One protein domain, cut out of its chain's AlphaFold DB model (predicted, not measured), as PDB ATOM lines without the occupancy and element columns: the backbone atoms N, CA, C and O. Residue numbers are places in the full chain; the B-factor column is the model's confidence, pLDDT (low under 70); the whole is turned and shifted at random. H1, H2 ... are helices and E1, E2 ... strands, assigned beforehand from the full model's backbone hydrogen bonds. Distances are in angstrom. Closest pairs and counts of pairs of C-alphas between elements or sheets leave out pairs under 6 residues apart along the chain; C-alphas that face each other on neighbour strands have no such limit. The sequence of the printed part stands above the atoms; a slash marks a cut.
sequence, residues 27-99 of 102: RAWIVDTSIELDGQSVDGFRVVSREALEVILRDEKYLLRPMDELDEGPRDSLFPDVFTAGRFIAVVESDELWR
ATOM      1  N   ARG A  27     291.164 277.874 245.406       85.50
ATOM      2  CA  ARG A  27     289.738 277.801 245.082       85.50
ATOM      3  C   ARG A  27     289.413 276.394 244.610       85.50
ATOM      4  O   ARG A  27     290.201 275.786 243.888       85.50
ATOM      5  N   ALA A  28     288.279 275.871 245.054       87.88
ATOM      6  CA  ALA A  28     287.831 274.536 244.704       87.88
ATOM      7  C   ALA A  28     286.320 274.544 244.482       87.88
ATOM      8  O   ALA A  28     285.572 275.128 245.267       87.88
ATOM      9  N   TRP A  29     285.898 273.860 243.427       92.75
ATOM     10  CA  TRP A  29     284.501 273.688 243.053       92.75
ATOM     11  C   TRP A  29     284.239 272.214 242.767       92.75
ATOM     12  O   TRP A  29     285.151 271.470 242.393       92.75
ATOM     13  N   ILE A  30     282.994 271.798 242.946       93.00
ATOM     14  CA  ILE A  30     282.524 270.485 242.514       93.00
ATOM     15  C   ILE A  30     281.989 270.668 241.101       93.00
ATOM     16  O   ILE A  30     281.029 271.406 240.899       93.00
ATOM     17  N   VAL A  31     282.637 270.029 240.128       93.31
ATOM     18  CA  VAL A  31     282.185 270.081 238.738       93.31
ATOM     19  C   VAL A  31     281.250 268.916 238.486       93.31
ATOM     20  O   VAL A  31     281.687 267.765 238.526       93.31
ATOM     21  N   ASP A  32     279.984 269.222 238.239       91.56
ATOM     22  CA  ASP A  32     278.969 268.225 237.920       91.56
ATOM     23  C   ASP A  32     278.710 268.190 236.409       91.56
ATOM     24  O   ASP A  32     278.843 269.187 235.702       91.56
ATOM     25  N   THR A  33     278.380 267.015 235.893       87.38
ATOM     26  CA  THR A  33     277.871 266.846 234.527       87.38
ATOM     27  C   THR A  33     276.351 266.912 234.467       87.38
ATOM     28  O   THR A  33     275.793 267.003 233.376       87.38
ATOM     29  N   SER A  34     275.671 266.832 235.613       81.44
ATOM     30  CA  SER A  34     274.263 267.187 235.719       81.44
ATOM     31  C   SER A  34     274.116 268.645 236.166       81.44
ATOM     32  O   SER A  34     274.997 269.230 236.794       81.44
ATOM     33  N   ILE A  35     272.995 269.264 235.803       78.19
ATOM     34  CA  ILE A  35     272.672 270.659 236.157       78.19
ATOM     35  C   ILE A  35     271.818 270.756 237.430       78.19
ATOM     36  O   ILE A  35     271.358 271.830 237.799       78.19
ATOM     37  N   GLU A  36     271.564 269.630 238.099       85.19
ATOM     38  CA  GLU A  36     270.560 269.509 239.166       85.19
ATOM     39  C   GLU A  36     270.943 270.278 240.433       85.19
ATOM     40  O   GLU A  36     270.077 270.733 241.182       85.19
ATOM     41  N   LEU A  37     272.247 270.420 240.668       83.19
ATOM     42  CA  LEU A  37     272.811 271.066 241.848       83.19
ATOM     43  C   LEU A  37     273.566 272.361 241.514       83.19
ATOM     44  O   LEU A  37     274.213 272.915 242.402       83.19
ATOM     45  N   ASP A  38     273.490 272.854 240.274       84.50
ATOM     46  CA  ASP A  38     274.222 274.051 239.837       84.50
ATOM     47  C   ASP A  38     273.934 275.258 240.751       84.50
ATOM     48  O   ASP A  38     272.793 275.523 241.136       84.50
ATOM     49  N   GLY A  39     274.995 275.952 241.170       84.44
ATOM     50  CA  GLY A  39     274.925 277.101 242.075       84.44
ATOM     51  C   GLY A  39     274.751 276.760 243.562       84.44
ATOM     52  O   GLY A  39     274.933 277.642 244.408       84.44
ATOM     53  N   GLN A  40     274.456 275.505 243.923       90.69
ATOM     54  CA  GLN A  40     274.363 275.078 245.323       90.69
ATOM     55  C   GLN A  40     275.750 274.902 245.960       90.69
ATOM     56  O   GLN A  40     276.779 274.877 245.287       90.69
ATOM     57  N   SER A  41     275.787 274.785 247.289       91.88
ATOM     58  CA  SER A  41     277.010 274.486 248.042       91.88
ATOM     59  C   SER A  41     276.919 273.118 248.710       91.88
ATOM     60  O   SER A  41     275.967 272.853 249.440       91.88
ATOM     61  N   VAL A  42     277.936 272.279 248.512       90.06
ATOM     62  CA  VAL A  42     278.094 270.969 249.162       90.06
ATOM     63  C   VAL A  42     279.423 270.970 249.906       90.06
ATOM     64  O   VAL A  42     280.464 271.244 249.317       90.06
ATOM     65  N   ASP A  43     279.389 270.732 251.218       88.44
ATOM     66  CA  ASP A  43     280.559 270.808 252.110       88.44
ATOM     67  C   ASP A  43     281.364 272.120 251.988       88.44
ATOM     68  O   ASP A  43     282.584 272.146 252.145       88.44
ATOM     69  N   GLY A  44     280.674 273.230 251.702       87.81
ATOM     70  CA  GLY A  44     281.288 274.548 251.512       87.81
ATOM     71  C   GLY A  44     281.913 274.774 250.129       87.81
ATOM     72  O   GLY A  44     282.464 275.845 249.891       87.81
ATOM     73  N   PHE A  45     281.804 273.812 249.210       89.06
ATOM     74  CA  PHE A  45     282.239 273.949 247.821       89.06
ATOM     75  C   PHE A  45     281.043 274.248 246.919       89.06
ATOM     76  O   PHE A  45     280.028 273.550 246.978       89.06
ATOM     77  N   ARG A  46     281.165 275.265 246.058       92.00
ATOM     78  CA  ARG A  46     280.147 275.557 245.040       92.00
ATOM     79  C   ARG A  46     280.123 274.430 244.013       92.00
ATOM     80  O   ARG A  46     281.177 274.004 243.531       92.00
ATOM     81  N   VAL A  47     278.927 273.960 243.699       93.75
ATOM     82  CA  VAL A  47     278.682 273.051 242.587       93.75
ATOM     83  C   VAL A  47     278.471 273.893 241.338       93.75
ATOM     84  O   VAL A  47     277.699 274.853 241.347       93.75
ATOM     85  N   VAL A  48     279.193 273.554 240.279       93.88
ATOM     86  CA  VAL A  48     279.110 274.217 238.981       93.88
ATOM     87  C   VAL A  48     279.045 273.153 237.894       93.88
ATOM     88  O   VAL A  48     279.814 272.193 237.903       93.88
ATOM     89  N   SER A  49     278.125 273.308 236.955       93.75
ATOM     90  CA  SER A  49     278.032 272.422 235.803       93.75
ATOM     91  C   SER A  49     279.264 272.560 234.906       93.75
ATOM     92  O   SER A  49     279.835 273.644 234.725       93.75
ATOM     93  N   ARG A  50     279.684 271.447 234.304       94.50
ATOM     94  CA  ARG A  50     280.768 271.417 233.315       94.50
ATOM     95  C   ARG A  50     280.466 272.369 232.156       94.50
ATOM     96  O   ARG A  50     281.358 273.080 231.705       94.50
ATOM     97  N   GLU A  51     279.219 272.401 231.704       93.06
ATOM     98  CA  GLU A  51     278.733 273.252 230.622       93.06
ATOM     99  C   GLU A  51     278.893 274.740 230.966       93.06
ATOM    100  O   GLU A  51     279.416 275.497 230.149       93.06
ATOM    101  N   ALA A  52     278.530 275.163 232.185       93.00
ATOM    102  CA  ALA A  52     278.734 276.543 232.626       93.00
ATOM    103  C   ALA A  52     280.223 276.917 232.642       93.00
ATOM    104  O   ALA A  52     280.598 277.985 232.154       93.00
ATOM    105  N   LEU A  53     281.092 276.029 233.139       94.88
ATOM    106  CA  LEU A  53     282.539 276.260 233.107       94.88
ATOM    107  C   LEU A  53     283.080 276.378 231.683       94.88
ATOM    108  O   LEU A  53     283.935 277.224 231.436       94.88
ATOM    109  N   GLU A  54     282.598 275.559 230.749       95.19
ATOM    110  CA  GLU A  54     283.001 275.628 229.343       95.19
ATOM    111  C   GLU A  54     282.583 276.948 228.700       95.19
ATOM    112  O   GLU A  54     283.417 277.594 228.064       95.19
ATOM    113  N   VAL A  55     281.341 277.385 228.928       94.44
ATOM    114  CA  VAL A  55     280.841 278.679 228.445       94.44
ATOM    115  C   VAL A  55     281.675 279.831 229.003       94.44
ATOM    116  O   VAL A  55     282.061 280.724 228.250       94.44
ATOM    117  N   ILE A  56     281.997 279.807 230.299       95.44
ATOM    118  CA  ILE A  56     282.828 280.842 230.918       95.44
ATOM    119  C   ILE A  56     284.244 280.800 230.329       95.44
ATOM    120  O   ILE A  56     284.726 281.813 229.840       95.44
ATOM    121  N   LEU A  57     284.918 279.648 230.335       95.62
ATOM    122  CA  LEU A  57     286.311 279.530 229.878       95.62
ATOM    123  C   LEU A  57     286.500 279.906 228.406       95.62
ATOM    124  O   LEU A  57     287.570 280.389 228.036       95.62
ATOM    125  N   ARG A  58     285.487 279.670 227.569       94.69
ATOM    126  CA  ARG A  58     285.515 280.005 226.141       94.69
ATOM    127  C   ARG A  58     284.968 281.396 225.830       94.69
ATOM    128  O   ARG A  58     285.037 281.814 224.680       94.69
ATOM    129  N   ASP A  59     284.467 282.104 226.840       93.81
ATOM    130  CA  ASP A  59     283.788 283.392 226.693       93.81
ATOM    131  C   ASP A  59     282.589 283.324 225.724       93.81
ATOM    132  O   ASP A  59     282.328 284.215 224.916       93.81
ATOM    133  N   GLU A  60     281.843 282.221 225.790       92.69
ATOM    134  CA  GLU A  60     280.747 281.897 224.874       92.69
ATOM    135  C   GLU A  60     279.369 282.215 225.483       92.69
ATOM    136  O   GLU A  60     278.385 281.539 225.185       92.69
ATOM    137  N   LYS A  61     279.256 283.255 226.332       90.50
ATOM    138  CA  LYS A  61     277.994 283.621 227.021       90.50
ATOM    139  C   LYS A  61     276.812 283.786 226.058       90.50
ATOM    140  O   LYS A  61     275.673 283.498 226.416       90.50
ATOM    141  N   TYR A  62     277.078 284.203 224.822       86.62
ATOM    142  CA  TYR A  62     276.068 284.332 223.773       86.62
ATOM    143  C   TYR A  62     275.303 283.025 223.479       86.62
ATOM    144  O   TYR A  62     274.180 283.101 222.994       86.62
ATOM    145  N   LEU A  63     275.866 281.845 223.783       88.75
ATOM    146  CA  LEU A  63     275.193 280.547 223.622       88.75
ATOM    147  C   LEU A  63     274.021 280.349 224.590       88.75
ATOM    148  O   LEU A  63     273.185 279.481 224.360       88.75
ATOM    149  N   LEU A  64     273.968 281.132 225.669       87.75
ATOM    150  CA  LEU A  64     272.909 281.066 226.673       87.75
ATOM    151  C   LEU A  64     271.773 282.064 226.404       87.75
ATOM    152  O   LEU A  64     270.840 282.151 227.199       87.75
ATOM    153  N   ARG A  65     271.848 282.839 225.315       83.50
ATOM    154  CA  ARG A  65     270.792 283.789 224.951       83.50
ATOM    155  C   ARG A  65     269.522 283.065 224.493       83.50
ATOM    156  O   ARG A  65     269.617 281.991 223.891       83.50
ATOM    157  N   PRO A  66     268.343 283.668 224.718       80.44
ATOM    158  CA  PRO A  66     267.102 283.211 224.107       80.44
ATOM    159  C   PRO A  66     267.235 283.067 222.579       80.44
ATOM    160  O   PRO A  66     267.913 283.859 221.920       80.44
ATOM    161  N   MET A  67     266.608 282.035 221.999       75.31
ATOM    162  CA  MET A  67     266.728 281.723 220.559       75.31
ATOM    163  C   MET A  67     266.210 282.847 219.646       75.31
ATOM    164  O   MET A  67     266.615 282.942 218.492       75.31
ATOM    165  N   ASP A  68     265.320 283.688 220.159       75.38
ATOM    166  CA  ASP A  68     264.748 284.865 219.513       75.38
ATOM    167  C   ASP A  68     265.687 286.086 219.495       75.38
ATOM    168  O   ASP A  68     265.425 287.037 218.761       75.38
ATOM    169  N   GLU A  69     266.813 286.045 220.216       69.56
ATOM    170  CA  GLU A  69     267.797 287.137 220.315       69.56
ATOM    171  C   GLU A  69     269.136 286.836 219.614       69.56
ATOM    172  O   GLU A  69     270.105 287.592 219.738       69.56
ATOM    173  N   LEU A  70     269.220 285.726 218.873       64.38
ATOM    174  CA  LEU A  70     270.472 285.249 218.274       64.38
ATOM    175  C   LEU A  70     271.050 286.167 217.178       64.38
ATOM    176  O   LEU A  70     272.227 286.007 216.851       64.38
ATOM    177  N   ASP A  71     270.274 287.102 216.617       60.00
ATOM    178  CA  ASP A  71     270.617 287.683 215.312       60.00
ATOM    179  C   ASP A  71     271.424 289.002 215.341       60.00
ATOM    180  O   ASP A  71     272.223 289.210 214.438       60.00
ATOM    181  N   GLU A  72     271.335 289.901 216.339       56.06
ATOM    182  CA  GLU A  72     271.902 291.267 216.140       56.06
ATOM    183  C   GLU A  72     272.530 291.976 217.366       56.06
ATOM    184  O   GLU A  72     272.742 293.191 217.351       56.06
ATOM    185  N   GLY A  73     272.886 291.260 218.437       58.88
ATOM    186  CA  GLY A  73     273.489 291.872 219.637       58.88
ATOM    187  C   GLY A  73     275.029 291.836 219.679       58.88
ATOM    188  O   GLY A  73     275.616 290.831 219.265       58.88
ATOM    189  N   PRO A  74     275.717 292.841 220.271       62.50
ATOM    190  CA  PRO A  74     277.128 292.715 220.652       62.50
ATOM    191  C   PRO A  74     277.330 291.429 221.455       62.50
ATOM    192  O   PRO A  74     276.480 291.088 222.276       62.50
ATOM    193  N   ARG A  75     278.415 290.684 221.230       71.88
ATOM    194  CA  ARG A  75     278.724 289.515 222.067       71.88
ATOM    195  C   ARG A  75     279.077 290.016 223.466       71.88
ATOM    196  O   ARG A  75     280.080 290.709 223.618       71.88
ATOM    197  N   ASP A  76     278.252 289.690 224.457       80.56
ATOM    198  CA  ASP A  76     278.573 289.994 225.850       80.56
ATOM    199  C   ASP A  76     279.768 289.142 226.256       80.56
ATOM    200  O   ASP A  76     279.662 287.918 226.335       80.56
ATOM    201  N   SER A  77     280.901 289.796 226.487       90.00
ATOM    202  CA  SER A  77     282.105 289.147 226.991       90.00
ATOM    203  C   SER A  77     282.108 289.177 228.517       90.00
ATOM    204  O   SER A  77     281.880 290.214 229.145       90.00
ATOM    205  N   LEU A  78     282.401 288.033 229.127       93.31
ATOM    206  CA  LEU A  78     282.683 287.890 230.554       93.31
ATOM    207  C   LEU A  78     284.076 288.444 230.912       93.31
ATOM    208  O   LEU A  78     284.341 288.754 232.081       93.31
ATOM    209  N   PHE A  79     284.932 288.623 229.902       94.44
ATOM    210  CA  PHE A  79     286.307 289.105 229.998       94.44
ATOM    211  C   PHE A  79     286.546 290.287 229.038       94.44
ATOM    212  O   PHE A  79     287.387 290.180 228.147       94.44
ATOM    213  N   PRO A  80     285.841 291.427 229.214       90.44
ATOM    214  CA  PRO A  80     285.871 292.550 228.267       90.44
ATOM    215  C   PRO A  80     287.262 293.171 228.077       90.44
ATOM    216  O   PRO A  80     287.520 293.788 227.047       90.44
ATOM    217  N   ASP A  81     288.148 293.003 229.061       88.81
ATOM    218  CA  ASP A  81     289.561 293.351 228.948       88.81
ATOM    219  C   ASP A  81     290.368 292.141 228.436       88.81
ATOM    220  O   ASP A  81     290.581 291.964 227.238       88.81
ATOM    221  N   VAL A  82     290.828 291.296 229.365       91.19
ATOM    222  CA  VAL A  82     291.589 290.066 229.123       91.19
ATOM    223  C   VAL A  82     291.209 289.006 230.153       91.19
ATOM    224  O   VAL A  82     290.776 289.317 231.267       91.19
ATOM    225  N   PHE A  83     291.425 287.737 229.808       95.00
ATOM    226  CA  PHE A  83     291.256 286.644 230.758       95.00
ATOM    227  C   PHE A  83     292.190 286.815 231.964       95.00
ATOM    228  O   PHE A  83     293.402 286.982 231.819       95.00
ATOM    229  N   THR A  84     291.629 286.708 233.169       95.50
ATOM    230  CA  THR A  84     292.401 286.594 234.410       95.50
ATOM    231  C   THR A  84     291.774 285.538 235.308       95.50
ATOM    232  O   THR A  84     290.552 285.390 235.347       95.50
ATOM    233  N   ALA A  85     292.604 284.834 236.083       92.56
ATOM    234  CA  ALA A  85     292.115 283.849 237.048       92.56
ATOM    235  C   ALA A  85     291.162 284.481 238.078       92.56
ATOM    236  O   ALA A  85     290.136 283.894 238.402       92.56
ATOM    237  N   GLY A  86     291.449 285.704 238.540       93.50
ATOM    238  CA  GLY A  86     290.582 286.420 239.480       93.50
ATOM    239  C   GLY A  86     289.203 286.735 238.898       93.50
ATOM    240  O   GLY A  86     288.193 286.514 239.563       93.50
ATOM    241  N   ARG A  87     289.138 287.186 237.635       95.31
ATOM    242  CA  ARG A  87     287.858 287.409 236.951       95.31
ATOM    243  C   ARG A  87     287.108 286.101 236.730       95.31
ATOM    244  O   ARG A  87     285.908 286.060 236.966       95.31
ATOM    245  N   PHE A  88     287.809 285.042 236.333       95.56
ATOM    246  CA  PHE A  88     287.223 283.717 236.160       95.56
ATOM    247  C   PHE A  88     286.580 283.211 237.456       95.56
ATOM    248  O   PHE A  88     285.409 282.842 237.448       95.56
ATOM    249  N   ILE A  89     287.305 283.290 238.576       94.44
ATOM    250  CA  ILE A  89     286.787 282.949 239.907       94.44
ATOM    251  C   ILE A  89     285.540 283.779 240.226       94.44
ATOM    252  O   ILE A  89     284.522 283.218 240.610       94.44
ATOM    253  N   ALA A  90     285.587 285.097 240.008       94.56
ATOM    254  CA  ALA A  90     284.452 285.975 240.285       94.56
ATOM    255  C   ALA A  90     283.203 285.621 239.460       94.56
ATOM    256  O   ALA A  90     282.091 285.687 239.979       94.56
ATOM    257  N   VAL A  91     283.368 285.234 238.192       95.19
ATOM    258  CA  VAL A  91     282.245 284.827 237.333       95.19
ATOM    259  C   VAL A  91     281.663 283.482 237.776       95.19
ATOM    260  O   VAL A  91     280.447 283.357 237.812       95.19
ATOM    261  N   VAL A  92     282.497 282.502 238.146       94.31
ATOM    262  CA  VAL A  92     282.034 281.174 238.604       94.31
ATOM    263  C   VAL A  92     281.362 281.233 239.981       94.31
ATOM    264  O   VAL A  92     280.376 280.539 240.226       94.31
ATOM    265  N   GLU A  93     281.893 282.050 240.893       93.25
ATOM    266  CA  GLU A  93     281.398 282.168 242.273       93.25
ATOM    267  C   GLU A  93     280.210 283.130 242.418       93.25
ATOM    268  O   GLU A  93     279.598 283.189 243.484       93.25
ATOM    269  N   SER A  94     279.855 283.855 241.355       91.19
ATOM    270  CA  SER A  94     278.668 284.710 241.297       91.19
ATOM    271  C   SER A  94     277.655 284.192 240.276       91.19
ATOM    272  O   SER A  94     277.906 283.235 239.550       91.19
ATOM    273  N   ASP A  95     276.503 284.854 240.186       87.31
ATOM    274  CA  ASP A  95     275.471 284.532 239.193       87.31
ATOM    275  C   ASP A  95     275.595 285.403 237.924       87.31
ATOM    276  O   ASP A  95     274.630 285.645 237.200       87.31
ATOM    277  N   GLU A  96     276.791 285.930 237.639       91.31
ATOM    278  CA  GLU A  96     277.017 286.844 236.513       91.31
ATOM    279  C   GLU A  96     276.836 286.186 235.136       91.31
ATOM    280  O   GLU A  96     276.375 286.846 234.193       91.31
ATOM    281  N   LEU A  97     277.138 284.887 235.025       90.75
ATOM    282  CA  LEU A  97     276.873 284.101 233.818       90.75
ATOM    283  C   LEU A  97     275.397 284.204 233.408       90.75
ATOM    284  O   LEU A  97     275.097 284.465 232.245       90.75
ATOM    285  N   TRP A  98     274.502 284.093 234.388       87.81
ATOM    286  CA  TRP A  98     273.051 284.035 234.208       87.81
ATOM    287  C   TRP A  98     272.379 285.414 234.141       87.81
ATOM    288  O   TRP A  98     271.196 285.525 233.819       87.81
ATOM    289  N   ARG A  99     273.120 286.496 234.414       86.12
ATOM    290  CA  ARG A  99     272.580 287.861 234.388       86.12
ATOM    291  C   ARG A  99     272.045 288.204 232.995       86.12
ATOM    292  O   ARG A  99     272.823 288.215 232.036       86.12
TER     293      ARG A  99
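This is residues 27 to 99 of the 102 residues of an uncharacterized protein of Burkholderiales bacterium RIFCSPLOWO2_02_FULL_57_36 (UniProt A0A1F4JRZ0). Helices H1 and H3 pack together in the middle of an elongated model; a two-stranded ribbon, E1 and E2, makes one end, and short H2 with the loop of residues 65 to 84 the other. The 73 printed residues, under half in named elements, run E1 E2 H1 H2 H3, a mixed class with parallel strands. The whole is compact, radius of gyration of the C-alphas 12.9 A, spanning 42 by 27 by 16 A.

Find C-alpha 29 at (284.501, 273.688, 243.053), where E1, residues 29 to 32, begins. E2 is residues 45 to 49, 12.8 A; H1 50 to 58, 12.2 A; H2 61 to 64. H3, residues 85 to 93, 12.0 A, ends at (281.398, 282.168, 242.273).

Between E1 and E2, N 30 and O 46 are 2.9 A apart, within hydrogen-bond range. H1 and H3 touch, closest at C-alphas Leu 53 and Val 92, 7.4 A, opposite ways at 35.1 degrees, only just steep. In both, every O i to N i+4 pair is within range; H2 is too short for one.

The farthest C-alphas, Asp 43 and Glu 72, are 42.3 A apart. E1 to E2 and H2 to H3 are long links; residues 69 to 74 have pLDDT under 70.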